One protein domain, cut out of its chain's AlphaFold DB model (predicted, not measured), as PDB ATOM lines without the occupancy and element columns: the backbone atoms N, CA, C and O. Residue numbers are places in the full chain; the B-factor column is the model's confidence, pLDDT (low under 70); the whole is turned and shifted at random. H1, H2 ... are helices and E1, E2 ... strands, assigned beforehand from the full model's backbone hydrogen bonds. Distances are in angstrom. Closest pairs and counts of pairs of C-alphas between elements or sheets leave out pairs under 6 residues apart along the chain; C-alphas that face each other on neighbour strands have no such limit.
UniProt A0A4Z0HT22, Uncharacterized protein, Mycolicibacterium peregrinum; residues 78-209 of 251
ATOM      1  N   GLN A  78     164.210 314.606 215.608       94.12
ATOM      2  CA  GLN A  78     162.917 314.891 216.242       94.12
ATOM      3  C   GLN A  78     162.173 316.079 215.620       94.12
ATOM      4  O   GLN A  78     160.960 316.169 215.778       94.12
ATOM      5  N   LEU A  79     162.872 316.969 214.910       95.19
ATOM      6  CA  LEU A  79     162.263 318.100 214.199       95.19
ATOM      7  C   LEU A  79     161.690 317.705 212.830       95.19
ATOM      8  O   LEU A  79     161.073 318.530 212.157       95.19
ATOM      9  N   VAL A  80     161.883 316.453 212.411       94.38
ATOM     10  CA  VAL A  80     161.229 315.902 211.225       94.38
ATOM     11  C   VAL A  80     159.888 315.323 211.648       94.38
ATOM     12  O   VAL A  80     159.841 314.364 212.423       94.38
ATOM     13  N   TYR A  81     158.805 315.894 211.135       94.06
ATOM     14  CA  TYR A  81     157.448 315.426 211.399       94.06
ATOM     15  C   TYR A  81     156.722 315.117 210.093       94.06
ATOM     16  O   TYR A  81     157.155 315.482 208.996       94.06
ATOM     17  N   PHE A  82     155.633 314.376 210.235       92.56
ATOM     18  CA  PHE A  82     154.921 313.750 209.140       92.56
ATOM     19  C   PHE A  82     153.452 314.085 209.288       92.56
ATOM     20  O   PHE A  82     152.862 313.779 210.322       92.56
ATOM     21  N   GLU A  83     152.878 314.702 208.266       92.88
ATOM     22  CA  GLU A  83     151.473 315.097 208.268       92.88
ATOM     23  C   GLU A  83     150.779 314.571 207.006       92.88
ATOM     24  O   GLU A  83     151.395 314.491 205.936       92.88
ATOM     25  N   PRO A  84     149.506 314.153 207.108       91.12
ATOM     26  CA  PRO A  84     148.697 313.906 205.927       91.12
ATOM     27  C   PRO A  84     148.486 315.239 205.197       91.12
ATOM     28  O   PRO A  84     147.956 316.192 205.764       91.12
ATOM     29  N   GLY A  85     148.929 315.310 203.946       88.69
ATOM     30  CA  GLY A  85     148.729 316.457 203.069       88.69
ATOM     31  C   GLY A  85     147.413 316.380 202.295       88.69
ATOM     32  O   GLY A  85     146.628 315.439 202.425       88.69
ATOM     33  N   ALA A  86     147.191 317.377 201.439       87.31
ATOM     34  CA  ALA A  86     146.091 317.362 200.478       87.31
ATOM     35  C   ALA A  86     146.278 316.260 199.410       87.31
ATOM     36  O   ALA A  86     147.384 315.760 199.194       87.31
ATOM     37  N   ASP A  87     145.188 315.888 198.734       87.75
ATOM     38  CA  ASP A  87     145.187 315.010 197.551       87.75
ATOM     39  C   ASP A  87     145.813 313.618 197.754       87.75
ATOM     40  O   ASP A  87     146.517 313.103 196.883       87.75
ATOM     41  N   ALA A  88     145.562 312.990 198.909       89.06
ATOM     42  CA  ALA A  88     146.111 311.673 199.248       89.06
ATOM     43  C   ALA A  88     147.650 311.632 199.161       89.06
ATOM     44  O   ALA A  88     148.253 310.640 198.741       89.06
ATOM     45  N   MET A  89     148.300 312.720 199.572       92.62
ATOM     46  CA  MET A  89     149.744 312.792 199.761       92.62
ATOM     47  C   MET A  89     150.063 312.835 201.253       92.62
ATOM     48  O   MET A  89     149.285 313.321 202.062       92.62
ATOM     49  N   TYR A  90     151.231 312.334 201.621       94.06
ATOM     50  CA  TYR A  90     151.850 312.560 202.918       94.06
ATOM     51  C   TYR A  90     152.994 313.544 202.742       94.06
ATOM     52  O   TYR A  90     153.798 313.410 201.813       94.06
ATOM     53  N   GLU A  91     153.069 314.519 203.637       96.25
ATOM     54  CA  GLU A  91     154.119 315.524 203.648       96.25
ATOM     55  C   GLU A  91     155.115 315.222 204.766       96.25
ATOM     56  O   GLU A  91     154.766 314.873 205.896       96.25
ATOM     57  N   VAL A  92     156.393 315.305 204.412       96.38
ATOM     58  CA  VAL A  92     157.526 315.139 205.317       96.38
ATOM     59  C   VAL A  92     158.171 316.494 205.477       96.38
ATOM     60  O   VAL A  92     158.850 316.958 204.562       96.38
ATOM     61  N   HIS A  93     157.966 317.115 206.628       97.12
ATOM     62  CA  HIS A  93     158.471 318.449 206.908       97.12
ATOM     63  C   HIS A  93     159.783 318.371 207.674       97.12
ATOM     64  O   HIS A  93     159.907 317.634 208.656       97.12
ATOM     65  N   ASN A  94     160.753 319.172 207.252       97.50
ATOM     66  CA  ASN A  94     162.014 319.329 207.958       97.50
ATOM     67  C   ASN A  94     162.046 320.679 208.688       97.50
ATOM     68  O   ASN A  94     162.427 321.676 208.091       97.50
ATOM     69  N   ARG A  95     161.702 320.718 209.982       96.50
ATOM     70  CA  ARG A  95     161.855 321.932 210.819       96.50
ATOM     71  C   ARG A  95     163.251 322.090 211.424       96.50
ATOM     72  O   ARG A  95     163.443 322.895 212.332       96.50
ATOM     73  N   SER A  96     164.217 321.270 211.015       94.94
ATOM     74  CA  SER A  96     165.584 321.443 211.493       94.94
ATOM     75  C   SER A  96     166.317 322.513 210.693       94.94
ATOM     76  O   SER A  96     166.055 322.714 209.512       94.94
ATOM     77  N   ASP A  97     167.300 323.137 211.333       96.31
ATOM     78  CA  ASP A  97     168.250 324.092 210.752       96.31
ATOM     79  C   ASP A  97     169.168 323.472 209.681       96.31
ATOM     80  O   ASP A  97     169.983 324.154 209.058       96.31
ATOM     81  N   LYS A  98     169.072 322.157 209.479       96.38
ATOM     82  CA  LYS A  98     169.960 321.361 208.639       96.38
ATOM     83  C   LYS A  98     169.150 320.551 207.634       96.38
ATOM     84  O   LYS A  98     168.072 320.059 207.954       96.38
ATOM     85  N   PRO A  99     169.675 320.319 206.426       97.00
ATOM     86  CA  PRO A  99     168.990 319.470 205.470       97.00
ATOM     87  C   PRO A  99     168.975 318.006 205.925       97.00
ATOM     88  O   PRO A  99     169.893 317.530 206.606       97.00
ATOM     89  N   ILE A 100     167.958 317.280 205.469       96.88
ATOM     90  CA  ILE A 100     167.921 315.814 205.491       96.88
ATOM     91  C   ILE A 100     168.070 315.283 204.067       96.88
ATOM     92  O   ILE A 100     167.667 315.933 203.103       96.88
ATOM     93  N   VAL A 101     168.678 314.110 203.924       97.12
ATOM     94  CA  VAL A 101     168.999 313.513 202.621       97.12
ATOM     95  C   VAL A 101     168.480 312.084 202.520       97.12
ATOM     96  O   VAL A 101     168.208 311.441 203.530       97.12
ATOM     97  N   ASP A 102     168.378 311.566 201.297       96.50
ATOM     98  CA  ASP A 102     167.965 310.188 201.007       96.50
ATOM     99  C   ASP A 102     166.615 309.808 201.640       96.50
ATOM    100  O   ASP A 102     166.490 308.779 202.307       96.50
ATOM    101  N   VAL A 103     165.609 310.663 201.442       97.00
ATOM    102  CA  VAL A 103     164.277 310.472 202.017       97.00
ATOM    103  C   VAL A 103     163.477 309.507 201.145       97.00
ATOM    104  O   VAL A 103     163.270 309.718 199.942       97.00
ATOM    105  N   ARG A 104     163.031 308.409 201.755       96.62
ATOM    106  CA  ARG A 104     162.308 307.339 201.069       96.62
ATOM    107  C   ARG A 104     161.224 306.720 201.937       96.62
ATOM    108  O   ARG A 104     161.401 306.545 203.139       96.62
ATOM    109  N   ALA A 105     160.135 306.306 201.305       96.12
ATOM    110  CA  ALA A 105     159.162 305.414 201.919       96.12
ATOM    111  C   ALA A 105     159.624 303.964 201.745       96.12
ATOM    112  O   ALA A 105     160.073 303.572 200.667       96.12
ATOM    113  N   VAL A 106     159.536 303.165 202.803       95.19
ATOM    114  CA  VAL A 106     159.911 301.750 202.821       95.19
ATOM    115  C   VAL A 106     158.747 300.933 203.351       95.19
ATOM    116  O   VAL A 106     158.316 301.104 204.490       95.19
ATOM    117  N   LEU A 107     158.287 299.987 202.543       92.00
ATOM    118  CA  LEU A 107     157.261 299.025 202.909       92.00
ATOM    119  C   LEU A 107     157.935 297.751 203.410       92.00
ATOM    120  O   LEU A 107     158.672 297.073 202.685       92.00
ATOM    121  N   LYS A 108     157.672 297.396 204.668       89.94
ATOM    122  CA  LYS A 108     158.070 296.099 205.228       89.94
ATOM    123  C   LYS A 108     156.822 295.278 205.480       89.94
ATOM    124  O   LYS A 108     155.790 295.815 205.852       89.94
ATOM    125  N   ARG A 109     156.901 293.962 205.304       81.62
ATOM    126  CA  ARG A 109     155.766 293.083 205.610       81.62
ATOM    127  C   ARG A 109     155.361 293.250 207.075       81.62
ATOM    128  O   ARG A 109     156.222 293.190 207.959       81.62
ATOM    129  N   ARG A 110     154.066 293.436 207.331       79.38
ATOM    130  CA  ARG A 110     153.528 293.513 208.688       79.38
ATOM    131  C   ARG A 110     153.635 292.129 209.327       79.38
ATOM    132  O   ARG A 110     153.178 291.133 208.765       79.38
ATOM    133  N   SER A 111     154.295 292.048 210.481       73.81
ATOM    134  CA  SER A 111     154.328 290.804 211.254       73.81
ATOM    135  C   SER A 111     152.965 290.556 211.899       73.81
ATOM    136  O   SER A 111     152.264 291.510 212.230       73.81
ATOM    137  N   LEU A 112     152.621 289.290 212.147       70.62
ATOM    138  CA  LEU A 112     151.382 288.929 212.850       70.62
ATOM    139  C   LEU A 112     151.263 289.621 214.204       70.62
ATOM    140  O   LEU A 112     150.199 290.110 214.547       70.62
ATOM    141  N   TYR A 113     152.372 289.732 214.936       70.44
ATOM    142  CA  TYR A 113     152.396 290.450 216.205       70.44
ATOM    143  C   TYR A 113     152.050 291.939 216.044       70.44
ATOM    144  O   TYR A 113     151.317 292.498 216.855       70.44
ATOM    145  N   SER A 114     152.548 292.587 214.984       71.12
ATOM    146  CA  SER A 114     152.213 293.991 214.711       71.12
ATOM    147  C   SER A 114     150.751 294.140 214.283       71.12
ATOM    148  O   SER A 114     150.086 295.054 214.748       71.12
ATOM    149  N   ALA A 115     150.241 293.219 213.457       71.06
ATOM    150  CA  ALA A 115     148.840 293.193 213.032       71.06
ATOM    151  C   ALA A 115     147.880 292.978 214.215       71.06
ATOM    152  O   ALA A 115     146.922 293.729 214.373       71.06
ATOM    153  N   ALA A 116     148.196 292.027 215.099       72.25
ATOM    154  CA  ALA A 116     147.429 291.739 216.307       72.25
ATOM    155  C   ALA A 116     147.339 292.953 217.241       72.25
ATOM    156  O   ALA A 116     146.278 293.234 217.789       72.25
ATOM    157  N   ARG A 117     148.434 293.710 217.388       72.81
ATOM    158  CA  ARG A 117     148.468 294.907 218.240       72.81
ATOM    159  C   ARG A 117     147.566 296.036 217.731       72.81
ATOM    160  O   ARG A 117     147.076 296.810 218.540       72.81
ATOM    161  N   VAL A 118     147.378 296.133 216.417       68.81
ATOM    162  CA  VAL A 118     146.536 297.157 215.771       68.81
ATOM    163  C   VAL A 118     145.092 296.656 215.591       68.81
ATOM    164  O   VAL A 118     144.233 297.391 215.129       68.81
ATOM    165  N   GLY A 119     144.799 295.399 215.954       68.12
ATOM    166  CA  GLY A 119     143.473 294.797 215.788       68.12
ATOM    167  C   GLY A 119     143.084 294.517 214.332       68.12
ATOM    168  O   GLY A 119     141.964 294.088 214.082       68.12
ATOM    169  N   SER A 120     144.000 294.706 213.374       64.56
ATOM    170  CA  SER A 120     143.745 294.513 211.943       64.56
ATOM    171  C   SER A 120     144.457 293.264 211.416       64.56
ATOM    172  O   SER A 120     145.555 293.319 210.851       64.56
ATOM    173  N   TYR A 121     143.844 292.101 211.654       63.00
ATOM    174  CA  TYR A 121     144.357 290.803 211.200       63.00
ATOM    175  C   TYR A 121     144.220 290.610 209.684       63.00
ATOM    176  O   TYR A 121     145.088 289.976 209.078       63.00
ATOM    177  N   SER A 122     143.187 291.197 209.068       58.50
ATOM    178  CA  SER A 122     142.967 291.195 207.612       58.50
ATOM    179  C   SER A 122     144.131 291.814 206.836       58.50
ATOM    180  O   SER A 122     144.397 291.423 205.702       58.50
ATOM    181  N   ASP A 123     144.880 292.717 207.472       55.31
ATOM    182  CA  ASP A 123     145.969 293.468 206.849       55.31
ATOM    183  C   ASP A 123     147.351 292.847 207.085       55.31
ATOM    184  O   ASP A 123     148.362 293.546 207.006       55.31
ATOM    185  N   SER A 124     147.458 291.561 207.426       55.69
ATOM    186  CA  SER A 124     148.767 290.898 207.499       55.69
ATOM    187  C   SER A 124     149.066 290.119 206.213       55.69
ATOM    188  O   SER A 124     148.203 289.422 205.681       55.69
ATOM    189  N   VAL A 125     150.312 290.185 205.708       54.78
ATOM    190  CA  VAL A 125     150.724 289.495 204.455       54.78
ATOM    191  C   VAL A 125     150.484 287.982 204.496       54.78
ATOM    192  O   VAL A 125     150.406 287.336 203.455       54.78
ATOM    193  N   ILE A 126     150.384 287.403 205.691       54.91
ATOM    194  CA  ILE A 126     150.230 285.959 205.880       54.91
ATOM    195  C   ILE A 126     148.798 285.494 205.541       54.91
ATOM    196  O   ILE A 126     148.619 284.318 205.235       54.91
ATOM    197  N   PHE A 127     147.807 286.394 205.477       50.88
ATOM    198  CA  PHE A 127     146.388 286.041 205.312       50.88
ATOM    199  C   PHE A 127     145.755 286.451 203.980       50.88
ATOM    200  O   PHE A 127     144.553 286.678 203.914       50.88
ATOM    201  N   ARG A 128     146.499 286.455 202.865       46.69
ATOM    202  CA  ARG A 128     145.892 286.634 201.524       46.69
ATOM    203  C   ARG A 128     144.975 285.471 201.072       46.69
ATOM    204  O   ARG A 128     144.654 285.388 199.892       46.69
ATOM    205  N   SER A 129     144.561 284.592 201.989       41.59
ATOM    206  CA  SER A 129     143.567 283.541 201.770       41.59
ATOM    207  C   SER A 129     142.387 283.744 202.738       41.59
ATOM    208  O   SER A 129     142.630 283.928 203.934       41.59
ATOM    209  N   PRO A 130     141.129 283.713 202.263       40.69
ATOM    210  CA  PRO A 130     139.940 284.150 203.007       40.69
ATOM    211  C   PRO A 130     139.515 283.262 204.196       40.69
ATOM    212  O   PRO A 130     138.485 283.519 204.806       40.69
ATOM    213  N   THR A 131     140.277 282.232 204.564       44.38
ATOM    214  CA  THR A 131     139.826 281.176 205.491       44.38
ATOM    215  C   THR A 131     140.370 281.239 206.920       44.38
ATOM    216  O   THR A 131     140.031 280.368 207.713       44.38
ATOM    217  N   VAL A 132     141.179 282.235 207.302       44.88
ATOM    218  CA  VAL A 132     141.848 282.235 208.632       44.88
ATOM    219  C   VAL A 132     141.338 283.318 209.594       44.88
ATOM    220  O   VAL A 132     141.864 283.480 210.689       44.88
ATOM    221  N   ALA A 133     140.292 284.061 209.219       43.38
ATOM    222  CA  ALA A 133     139.681 285.065 210.097       43.38
ATOM    223  C   ALA A 133     138.897 284.447 211.275       43.38
ATOM    224  O   ALA A 133     138.622 285.129 212.260       43.38
ATOM    225  N   SER A 134     138.575 283.154 211.215       43.88
ATOM    226  CA  SER A 134     137.976 282.412 212.320       43.88
ATOM    227  C   SER A 134     139.025 281.511 212.978       43.88
ATOM    228  O   SER A 134     139.586 280.652 212.308       43.88
ATOM    229  N   PHE A 135     139.208 281.676 214.290       45.06
ATOM    230  CA  PHE A 135     139.882 280.794 215.264       45.06
ATOM    231  C   PHE A 135     141.311 281.168 215.723       45.06
ATOM    232  O   PHE A 135     142.284 280.980 214.993       45.06
ATOM    233  N   PRO A 136     141.476 281.568 217.004       50.16
ATOM    234  CA  PRO A 136     142.764 281.658 217.683       50.16
ATOM    235  C   PRO A 136     143.138 280.276 218.249       50.16
ATOM    236  O   PRO A 136     143.180 280.078 219.461       50.16
ATOM    237  N   SER A 137     143.329 279.270 217.397       59.59
ATOM    238  CA  SER A 137     143.733 277.937 217.863       59.59
ATOM    239  C   SER A 137     145.258 277.833 218.017       59.59
ATOM    240  O   SER A 137     146.029 278.591 217.439       59.59
ATOM    241  N   TYR A 138     145.743 276.868 218.795       53.66
ATOM    242  CA  TYR A 138     147.178 276.570 218.909       53.66
ATOM    243  C   TYR A 138     147.838 276.272 217.538       53.66
ATOM    244  O   TYR A 138     148.981 276.658 217.286       53.66
ATOM    245  N   GLU A 139     147.070 275.698 216.609       53.12
ATOM    246  CA  GLU A 139     147.416 275.483 215.194       53.12
ATOM    247  C   GLU A 139     147.689 276.810 214.444       53.12
ATOM    248  O   GLU A 139     148.606 276.893 213.620       53.12
ATOM    249  N   PHE A 140     146.971 277.892 214.778       58.00
ATOM    250  CA  PHE A 140     147.230 279.249 214.270       58.00
ATOM    251  C   PHE A 140     148.604 279.762 214.719       58.00
ATOM    252  O   PHE A 140     149.369 280.307 213.923       58.00
ATOM    253  N   TYR A 141     148.964 279.550 215.988       58.22
ATOM    254  CA  TYR A 141     150.273 279.955 216.504       58.22
ATOM    255  C   TYR A 141     151.416 279.144 215.868       58.22
ATOM    256  O   TYR A 141     152.470 279.699 215.542       58.22
ATOM    257  N   LEU A 142     151.214 277.843 215.642       56.09
ATOM    258  CA  LEU A 142     152.205 276.983 214.993       56.09
ATOM    259  C   LEU A 142     152.376 277.300 213.501       56.09
ATOM    260  O   LEU A 142     153.515 277.392 213.043       56.09
ATOM    261  N   SER A 143     151.294 277.553 212.762       56.56
ATOM    262  CA  SER A 143     151.356 277.972 211.352       56.56
ATOM    263  C   SER A 143     151.957 279.375 211.189       56.56
ATOM    264  O   SER A 143     152.798 279.583 210.315       56.56
ATOM    265  N   ALA A 144     151.656 280.312 212.093       56.31
ATOM    266  CA  ALA A 144     152.326 281.611 212.202       56.31
ATOM    267  C   ALA A 144     153.844 281.480 212.431       56.31
ATOM    268  O   ALA A 144     154.653 282.171 211.798       56.31
ATOM    269  N   LYS A 145     154.237 280.563 213.325       56.12
ATOM    270  CA  LYS A 145     155.635 280.262 213.658       56.12
ATOM    271  C   LYS A 145     156.361 279.552 212.506       56.12
ATOM    272  O   LYS A 145     157.519 279.873 212.244       56.12
ATOM    273  N   GLN A 146     155.686 278.657 211.780       52.94
ATOM    274  CA  GLN A 146     156.205 277.989 210.575       52.94
ATOM    275  C   GLN A 146     156.252 278.925 209.348       52.94
ATOM    276  O   GLN A 146     157.164 278.842 208.525       52.94
ATOM    277  N   GLY A 147     155.334 279.886 209.241       48.88
ATOM    278  CA  GLY A 147     155.378 280.949 208.232       48.88
ATOM    279  C   GLY A 147     156.542 281.923 208.448       48.88
ATOM    280  O   GLY A 147     157.084 282.462 207.487       48.88
ATOM    281  N   HIS A 148     156.988 282.105 209.697       46.69
ATOM    282  CA  HIS A 148     158.196 282.869 210.031       46.69
ATOM    283  C   HIS A 148     159.504 282.174 209.620       46.69
ATOM    284  O   HIS A 148     160.500 282.859 209.367       46.69
ATOM    285  N   SER A 149     159.538 280.837 209.550       41.78
ATOM    286  CA  SER A 149     160.745 280.082 209.180       41.78
ATOM    287  C   SER A 149     160.937 279.950 207.667       41.78
ATOM    288  O   SER A 149     162.084 279.895 207.211       41.78
ATOM    289  N   ARG A 150     159.872 280.029 206.856       44.66
ATOM    290  CA  ARG A 150     160.014 280.298 205.416       44.66
ATOM    291  C   ARG A 150     160.340 281.776 205.218       44.66
ATOM    292  O   ARG A 150     159.465 282.608 205.003       44.66
ATOM    293  N   ARG A 151     161.639 282.093 205.276       47.41
ATOM    294  CA  ARG A 151     162.225 283.356 204.804       47.41
ATOM    295  C   ARG A 151     161.905 283.552 203.320       47.41
ATOM    296  O   ARG A 151     162.762 283.393 202.458       47.41
ATOM    297  N   LEU A 152     160.681 283.957 203.011       47.78
ATOM    298  CA  LEU A 152     160.428 284.745 201.821       47.78
ATOM    299  C   LEU A 152     161.121 286.079 202.092       47.78
ATOM    300  O   LEU A 152     160.536 286.983 202.690       47.78
ATOM    301  N   SER A 153     162.403 286.158 201.726       51.41
ATOM    302  CA  SER A 153     163.141 287.411 201.559       51.41
ATOM    303  C   SER A 153     162.458 288.208 200.450       51.41
ATOM    304  O   SER A 153     162.983 288.353 199.355       51.41
ATOM    305  N   ALA A 154     161.247 288.692 200.711       59.88
ATOM    306  CA  ALA A 154     160.687 289.769 199.936       59.88
ATOM    307  C   ALA A 154     161.549 290.979 200.275       59.88
ATOM    308  O   ALA A 154     161.526 291.478 201.405       59.88
ATOM    309  N   THR A 155     162.386 291.363 199.319       71.50
ATOM    310  CA  THR A 155     163.158 292.596 199.369       71.50
ATOM    311  C   THR A 155     162.203 293.723 199.770       71.50
ATOM    312  O   THR A 155     161.143 293.839 199.151       71.50
ATOM    313  N   PRO A 156     162.506 294.498 200.831       80.62
ATOM    314  CA  PRO A 156     161.691 295.647 201.194       80.62
ATOM    315  C   PRO A 156     161.496 296.516 199.957       80.62
ATOM    316  O   PRO A 156     162.471 296.841 199.280       80.62
ATOM    317  N   GLN A 157     160.250 296.853 199.644       87.19
ATOM    318  CA  GLN A 157     159.984 297.794 198.567       87.19
ATOM    319  C   GLN A 157     160.277 299.191 199.100       87.19
ATOM    320  O   GLN A 157     159.858 299.535 200.206       87.19
ATOM    321  N   SER A 158     161.024 299.979 198.337       92.44
ATOM    322  CA  SER A 158     161.392 301.335 198.721       92.44
ATOM    323  C   SER A 158     161.167 302.295 197.571       92.44
ATOM    324  O   SER A 158     161.540 301.981 196.442       92.44
ATOM    325  N   ASN A 159     160.640 303.473 197.877       94.94
ATOM    326  CA  ASN A 159     160.461 304.559 196.927       94.94
ATOM    327  C   ASN A 159     161.141 305.820 197.459       94.94
ATOM    328  O   ASN A 159     160.735 306.362 198.489       94.94
ATOM    329  N   ARG A 160     162.196 306.265 196.773       96.31
ATOM    330  CA  ARG A 160     162.901 307.512 197.080       96.31
ATOM    331  C   ARG A 160     162.146 308.657 196.417       96.31
ATOM    332  O   ARG A 160     162.107 308.721 195.195       96.31
ATOM    333  N   PHE A 161     161.557 309.536 197.220       95.38
ATOM    334  CA  PHE A 161     160.743 310.648 196.714       95.38
ATOM    335  C   PHE A 161     161.429 312.007 196.866       95.38
ATOM    336  O   PHE A 161     161.059 312.947 196.173       95.38
ATOM    337  N   ALA A 162     162.450 312.114 197.721       95.88
ATOM    338  CA  ALA A 162     163.288 313.300 197.801       95.88
ATOM    339  C   ALA A 162     164.751 312.908 198.031       95.88
ATOM    340  O   ALA A 162     165.088 312.149 198.942       95.88
ATOM    341  N   GLU A 163     165.643 313.444 197.203       97.00
ATOM    342  CA  GLU A 163     167.080 313.293 197.422       97.00
ATOM    343  C   GLU A 163     167.555 314.121 198.617       97.00
ATOM    344  O   GLU A 163     168.377 313.653 199.408       97.00
ATOM    345  N   LYS A 164     167.002 315.325 198.758       97.38
ATOM    346  CA  LYS A 164     167.303 316.281 199.813       97.38
ATOM    347  C   LYS A 164     166.044 317.080 200.137       97.38
ATOM    348  O   LYS A 164     165.307 317.447 199.226       97.38
ATOM    349  N   ILE A 165     165.814 317.341 201.418       97.69
ATOM    350  CA  ILE A 165     164.800 318.283 201.897       97.69
ATOM    351  C   ILE A 165     165.541 319.348 202.704       97.69
ATOM    352  O   ILE A 165     166.185 319.036 203.710       97.69
ATOM    353  N   GLU A 166     165.501 320.585 202.215       98.12
ATOM    354  CA  GLU A 166     166.133 321.739 202.862       98.12
ATOM    355  C   GLU A 166     165.429 322.106 204.182       98.12
ATOM    356  O   GLU A 166     164.318 321.628 204.439       98.12
ATOM    357  N   PRO A 167     166.066 322.915 205.048       97.56
ATOM    358  CA  PRO A 167     165.412 323.500 206.218       97.56
ATOM    359  C   PRO A 167     164.096 324.190 205.851       97.56
ATOM    360  O   PRO A 167     164.022 324.872 204.829       97.56
ATOM    361  N   ASP A 168     163.061 323.977 206.658       96.56
ATOM    362  CA  ASP A 168     161.704 324.520 206.510       96.56
ATOM    363  C   ASP A 168     160.972 324.132 205.214       96.56
ATOM    364  O   ASP A 168     159.926 324.689 204.885       96.56
ATOM    365  N   HIS A 169     161.481 323.134 204.487       97.19
ATOM    366  CA  HIS A 169     160.831 322.588 203.299       97.19
ATOM    367  C   HIS A 169     160.151 321.247 203.592       97.19
ATOM    368  O   HIS A 169     160.443 320.559 204.577       97.19
ATOM    369  N   ALA A 170     159.239 320.869 202.696       96.81
ATOM    370  CA  ALA A 170     158.510 319.612 202.755       96.81
ATOM    371  C   ALA A 170     158.737 318.766 201.499       96.81
ATOM    372  O   ALA A 170     158.754 319.274 200.376       96.81
ATOM    373  N   GLY A 171     158.888 317.458 201.689       96.06
ATOM    374  CA  GLY A 171     158.840 316.467 200.616       96.06
ATOM    375  C   GLY A 171     157.483 315.774 200.599       96.06
ATOM    376  O   GLY A 171     156.920 315.519 201.659       96.06
ATOM    377  N   LYS A 172     156.963 315.436 199.415       96.56
ATOM    378  CA  LYS A 172     155.659 314.767 199.277       96.56
ATOM    379  C   LYS A 172     155.819 313.320 198.831       96.56
ATOM    380  O   LYS A 172     156.605 313.024 197.930       96.56
ATOM    381  N   VAL A 173     155.037 312.425 199.423       95.75
ATOM    382  CA  VAL A 173     154.960 311.011 199.044       95.75
ATOM    383  C   VAL A 173     153.502 310.591 198.884       95.75
ATOM    384  O   VAL A 173     152.653 310.967 199.681       95.75
ATOM    385  N   LYS A 174     153.192 309.803 197.850       94.69
ATOM    386  CA  LYS A 174     151.827 309.302 197.617       94.69
ATOM    387  C   LYS A 174     151.356 308.432 198.785       94.69
ATOM    388  O   LYS A 174     152.119 307.580 199.247       94.69
ATOM    389  N   ALA A 175     150.099 308.582 199.203       91.44
ATOM    390  CA  ALA A 175     149.496 307.777 200.267       91.44
ATOM    391  C   ALA A 175     149.512 306.275 199.963       91.44
ATOM    392  O   ALA A 175     149.621 305.480 200.893       91.44
ATOM    393  N   ASP A 176     149.535 305.878 198.687       90.69
ATOM    394  CA  ASP A 176     149.697 304.480 198.264       90.69
ATOM    395  C   ASP A 176     151.007 303.842 198.752       90.69
ATOM    396  O   ASP A 176     151.127 302.625 198.764       90.69
ATOM    397  N   TRP A 177     152.015 304.628 199.143       89.56
ATOM    398  CA  TRP A 177     153.254 304.120 199.753       89.56
ATOM    399  C   TRP A 177     153.218 304.114 201.283       89.56
ATOM    400  O   TRP A 177     154.152 303.625 201.925       89.56
ATOM    401  N   ILE A 178     152.154 304.656 201.866       89.19
ATOM    402  CA  ILE A 178     151.959 304.795 203.307       89.19
ATOM    403  C   ILE A 178     150.902 303.805 203.802       89.19
ATOM    404  O   ILE A 178     151.139 303.117 204.796       89.19
ATOM    405  N   HIS A 179     149.800 303.656 203.067       86.25
ATOM    406  CA  HIS A 179     148.682 302.775 203.403       86.25
ATOM    407  C   HIS A 179     148.606 301.599 202.440       86.25
ATOM    408  O   HIS A 179     147.799 301.576 201.515       86.25
ATOM    409  N   VAL A 180     149.466 300.602 202.652       83.88
ATOM    410  CA  VAL A 180     149.423 299.357 201.875       83.88
ATOM    411  C   VAL A 180     148.996 298.209 202.769       83.88
ATOM    412  O   VAL A 180     149.732 297.806 203.671       83.88
ATOM    413  N   ASN A 181     147.835 297.626 202.470       81.38
ATOM    414  CA  ASN A 181     147.330 296.444 203.169       81.38
ATOM    415  C   ASN A 181     148.373 295.319 203.139       81.38
ATOM    416  O   ASN A 181     148.948 295.002 202.093       81.38
ATOM    417  N   GLY A 182     148.634 294.700 204.289       79.50
ATOM    418  CA  GLY A 182     149.709 293.717 204.428       79.50
ATOM    419  C   GLY A 182     151.021 294.311 204.937       79.50
ATOM    420  O   GLY A 182     151.828 293.593 205.529       79.50
ATOM    421  N   TYR A 183     151.278 295.596 204.725       85.38
ATOM    422  CA  TYR A 183     152.588 296.190 204.958       85.38
ATOM    423  C   TYR A 183     152.544 297.221 206.076       85.38
ATOM    424  O   TYR A 183     151.525 297.819 206.393       85.38
ATOM    425  N   LYS A 184     153.705 297.390 206.693       90.88
ATOM    426  CA  LYS A 184     154.014 298.465 207.609       90.88
ATOM    427  C   LYS A 184     154.897 299.450 206.868       90.88
ATOM    428  O   LYS A 184     155.962 299.069 206.359       90.88
ATOM    429  N   SER A 185     154.422 300.680 206.768       93.38
ATOM    430  CA  SER A 185     155.135 301.764 206.117       93.38
ATOM    431  C   SER A 185     156.098 302.426 207.089       93.38
ATOM    432  O   SER A 185     155.857 302.578 208.289       93.38
ATOM    433  N   TYR A 186     157.245 302.787 206.543       95.50
ATOM    434  CA  TYR A 186     158.278 303.512 207.244       95.50
ATOM    435  C   TYR A 186     158.770 304.634 206.362       95.50
ATOM    436  O   TYR A 186     158.912 304.444 205.157       95.50
ATOM    437  N   ILE A 187     159.129 305.756 206.966       96.19
ATOM    438  CA  ILE A 187     159.865 306.798 206.262       96.19
ATOM    439  C   ILE A 187     161.297 306.757 206.758       96.19
ATOM    440  O   ILE A 187     161.570 306.906 207.948       96.19
ATOM    441  N   GLU A 188     162.214 306.458 205.848       96.50
ATOM    442  CA  GLU A 188     163.641 306.474 206.121       96.50
ATOM    443  C   GLU A 188     164.244 307.757 205.566       96.50
ATOM    444  O   GLU A 188     163.906 308.185 204.467       96.50
ATOM    445  N   PHE A 189     165.144 308.356 206.332       96.94
ATOM    446  CA  PHE A 189     165.913 309.522 205.917       96.94
ATOM    447  C   PHE A 189     167.289 309.475 206.566       96.94
ATOM    448  O   PHE A 189     167.509 308.746 207.538       96.94
ATOM    449  N   ARG A 190     168.224 310.254 206.042       96.44
ATOM    450  CA  ARG A 190     169.569 310.397 206.586       96.44
ATOM    451  C   ARG A 190     169.790 311.828 207.059       96.44
ATOM    452  O   ARG A 190     169.493 312.778 206.341       96.44
ATOM    453  N   ASP A 191     170.310 311.967 208.273       95.44
ATOM    454  CA  ASP A 191     170.685 313.270 208.823       95.44
ATOM    455  C   ASP A 191     172.005 313.789 208.219       95.44
ATOM    456  O   ASP A 191     172.740 313.061 207.543       95.44
ATOM    457  N   VAL A 192     172.349 315.051 208.501       94.00
ATOM    458  CA  VAL A 192     173.607 315.661 208.025       94.00
ATOM    459  C   VAL A 192     174.850 314.965 208.601       94.00
ATOM    460  O   VAL A 192     175.951 315.067 208.067       94.00
ATOM    461  N   HIS A 193     174.680 314.220 209.695       91.00
ATOM    462  CA  HIS A 193     175.725 313.444 210.354       91.00
ATOM    463  C   HIS A 193     175.866 312.019 209.785       91.00
ATOM    464  O   HIS A 193     176.627 311.210 210.329       91.00
ATOM    465  N   GLY A 194     175.148 311.696 208.706       91.69
ATOM    466  CA  GLY A 194     175.224 310.419 208.003       91.69
ATOM    467  C   GLY A 194     174.517 309.254 208.702       91.69
ATOM    468  O   GLY A 194     174.750 308.095 208.335       91.69
ATOM    469  N   ARG A 195     173.683 309.513 209.713       92.62
ATOM    470  CA  ARG A 195     172.880 308.484 210.384       92.62
ATOM    471  C   ARG A 195     171.563 308.306 209.671       92.62
ATOM    472  O   ARG A 195     170.875 309.268 209.363       92.62
ATOM    473  N   ASP A 196     171.204 307.046 209.486       95.38
ATOM    474  CA  ASP A 196     169.909 306.688 208.942       95.38
ATOM    475  C   ASP A 196     168.885 306.617 210.086       95.38
ATOM    476  O   ASP A 196     169.097 305.958 211.115       95.38
ATOM    477  N   TRP A 197     167.768 307.292 209.890       96.50
ATOM    478  CA  TRP A 197     166.613 307.325 210.768       96.50
ATOM    479  C   TRP A 197     165.443 306.635 210.085       96.50
ATOM    480  O   TRP A 197     165.375 306.543 208.862       96.50
ATOM    481  N   GLN A 198     164.544 306.097 210.896       96.12
ATOM    482  CA  GLN A 198     163.344 305.421 210.446       96.12
ATOM    483  C   GLN A 198     162.175 305.875 211.311       96.12
ATOM    484  O   GLN A 198     162.142 305.603 212.513       96.12
ATOM    485  N   PHE A 199     161.216 306.542 210.690       95.75
ATOM    486  CA  PHE A 199     159.938 306.869 211.287       95.75
ATOM    487  C   PHE A 199     158.931 305.765 210.974       95.75
ATOM    488  O   PHE A 199     158.760 305.369 209.822       95.75
ATOM    489  N   ASP A 200     158.329 305.215 212.019       94.56
ATOM    490  CA  ASP A 200     157.240 304.250 211.936       94.56
ATOM    491  C   ASP A 200     155.925 305.025 211.830       94.56
ATOM    492  O   ASP A 200     155.527 305.631 212.822       94.56
ATOM    493  N   VAL A 201     155.300 305.036 210.647       92.31
ATOM    494  CA  VAL A 201     154.136 305.900 210.377       92.31
ATOM    495  C   VAL A 201     152.936 305.506 211.236       92.31
ATOM    496  O   VAL A 201     152.283 306.364 211.805       92.31
ATOM    497  N   GLU A 202     152.692 304.207 211.410       88.81
ATOM    498  CA  GLU A 202     151.572 303.707 212.222       88.81
ATOM    499  C   GLU A 202     151.762 303.948 213.724       88.81
ATOM    500  O   GLU A 202     150.795 304.112 214.457       88.81
ATOM    501  N   ALA A 203     153.004 303.857 214.208       90.25
ATOM    502  CA  ALA A 203     153.305 304.033 215.630       90.25
ATOM    503  C   ALA A 203     153.725 305.467 215.976       90.25
ATOM    504  O   ALA A 203     154.131 305.696 217.116       90.25
ATOM    505  N   GLU A 204     153.743 306.358 214.981       91.81
ATOM    506  CA  GLU A 204     154.237 307.737 215.040       91.81
ATOM    507  C   GLU A 204     155.568 307.863 215.792       91.81
ATOM    508  O   GLU A 204     155.804 308.761 216.602       91.81
ATOM    509  N   ARG A 205     156.461 306.889 215.572       92.38
ATOM    510  CA  ARG A 205     157.668 306.743 216.388       92.38
ATOM    511  C   ARG A 205     158.923 306.746 215.549       92.38
ATOM    512  O   ARG A 205     159.199 305.811 214.795       92.38
ATOM    513  N   LEU A 206     159.764 307.731 215.826       94.69
ATOM    514  CA  LEU A 206     161.111 307.817 215.294       94.69
ATOM    515  C   LEU A 206     162.056 306.819 215.977       94.69
ATOM    516  O   LEU A 206     162.077 306.673 217.206       94.69
ATOM    517  N   ARG A 207     162.865 306.121 215.177       94.31
ATOM    518  CA  ARG A 207     163.891 305.188 215.650       94.31
ATOM    519  C   ARG A 207     165.165 305.328 214.819       94.31
ATOM    520  O   ARG A 207     165.087 305.512 213.607       94.31
ATOM    521  N   PRO A 208     166.350 305.164 215.424       94.50
ATOM    522  CA  PRO A 208     167.579 305.053 214.656       94.50
ATOM    523  C   PRO A 208     167.558 303.742 213.867       94.50
ATOM    524  O   PRO A 208     167.323 302.664 214.433       94.50
ATOM    525  N   LEU A 209     167.829 303.816 212.565       91.88
ATOM    526  CA  LEU A 209     167.905 302.632 211.725       91.88
ATOM    527  C   LEU A 209     169.208 301.894 212.049       91.88
ATOM    528  O   LEU A 209     170.319 302.339 211.751       91.88
TER     529      LEU A 209
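Overview. This is residues 78 to 209 of the 251 residues of an uncharacterized protein of Mycolicibacterium peregrinum (UniProt A0A4Z0HT22). A two-sheet sandwich makes the body, with the strongly twisted sheet E4 E3 E6 E7 E8 on one side and the smaller sheet E1 E2 E5 over part of it; beyond one end of the large sheet, H1, a long loop and H2 extend the domain lengthwise, and residues 134 to 139 stick out. The printed part has 132 residues with two named helices and eight named strands, in the order E1 E2 E3 H1 H2 E4 E5 E6 E7 E8, and the class is mixed, helices and strands. Both sheets are antiparallel throughout, with the strand orders E4 E3 E6 E7 E8 and E1 E2 E5. The whole is only just loose, close to compact, with a radius of gyration of the C-alphas of 17.0 A, and it is elongated, spanning 53 by 31 by 21 A.

Arrangement. The largest sheet runs E4, residues 157 to 165, E3, residues 100 to 109, E6, residues 183 to 190, E7, residues 196 to 200, and E8, residues 205 to 208; E4 and E8 are its edge strands. From edge to edge its strands' lines turn by 86 degrees. E3 and E6 are antiparallel at 161 degrees, with N 106 and O 186 2.8 A apart, within hydrogen-bond range. On the other side of E3, E4 is antiparallel to it at 163 degrees, with N 159 and O 105 at 2.8 A. E6 E7 E8 form a meander, each strand the antiparallel neighbour of the one before, and both steps are hairpins: N 199 and O 187 are 2.8 A apart in the first, N 198 and O 207 2.8 A in the second. The second sheet runs E1, residues 80 to 84, E2, residues 89 to 94, and E5, residues 170 to 174. E1 and E2 are a hairpin, with N 91 and O 83 at 2.8 A; E2 and E5 are antiparallel, with N 90 and O 173 at 2.8 A. The two sheets form a sandwich, two sheets face to face: the parts that face each other are 9.7 A apart centre to centre, their best planes 17 degrees apart, and the strands of the one stand at 32 degrees to those of the other. Between the sheets, the closest C-alphas of E4 and E5 are those of Ala 162 and Gly 171, 6.1 A apart. H1, residues 112 to 118, and H2, residues 138 to 149, are on neither sheet. They are close but not clearly touching, with the C-alphas of Leu 112 and Ala 144 closest at 7.4 A, and run opposite ways at a steep tilt of 66 degrees. In H1 every O i to N i+4 pair is within hydrogen-bond range; in H2, 7 of 8 are.

Along the chain. E3, the longest strand by residues, measures 25.8 A from C-alpha 100 at (167.921, 315.814, 205.491) to C-alpha 109 at (155.766, 293.083, 205.610). E6 measures 22.2 A and E4 21.3 A. E1 begins at C-alpha 80, (161.229, 315.902, 211.225), and E8 ends at C-alpha 208, (167.579, 305.053, 214.656). H2, the longest helix by residues, measures 17.1 A.

Size, cuts and confidence. The two C-alphas farthest apart are those of Asp 97 and Glu 139, 53.1 A. The printed part has no cut. The link from H1 to H2, residues 119 to 137, is long. The mean pLDDT of the printed part is 80.5, and residues 118 to 154 are under 70, with a mean of 53 in H2.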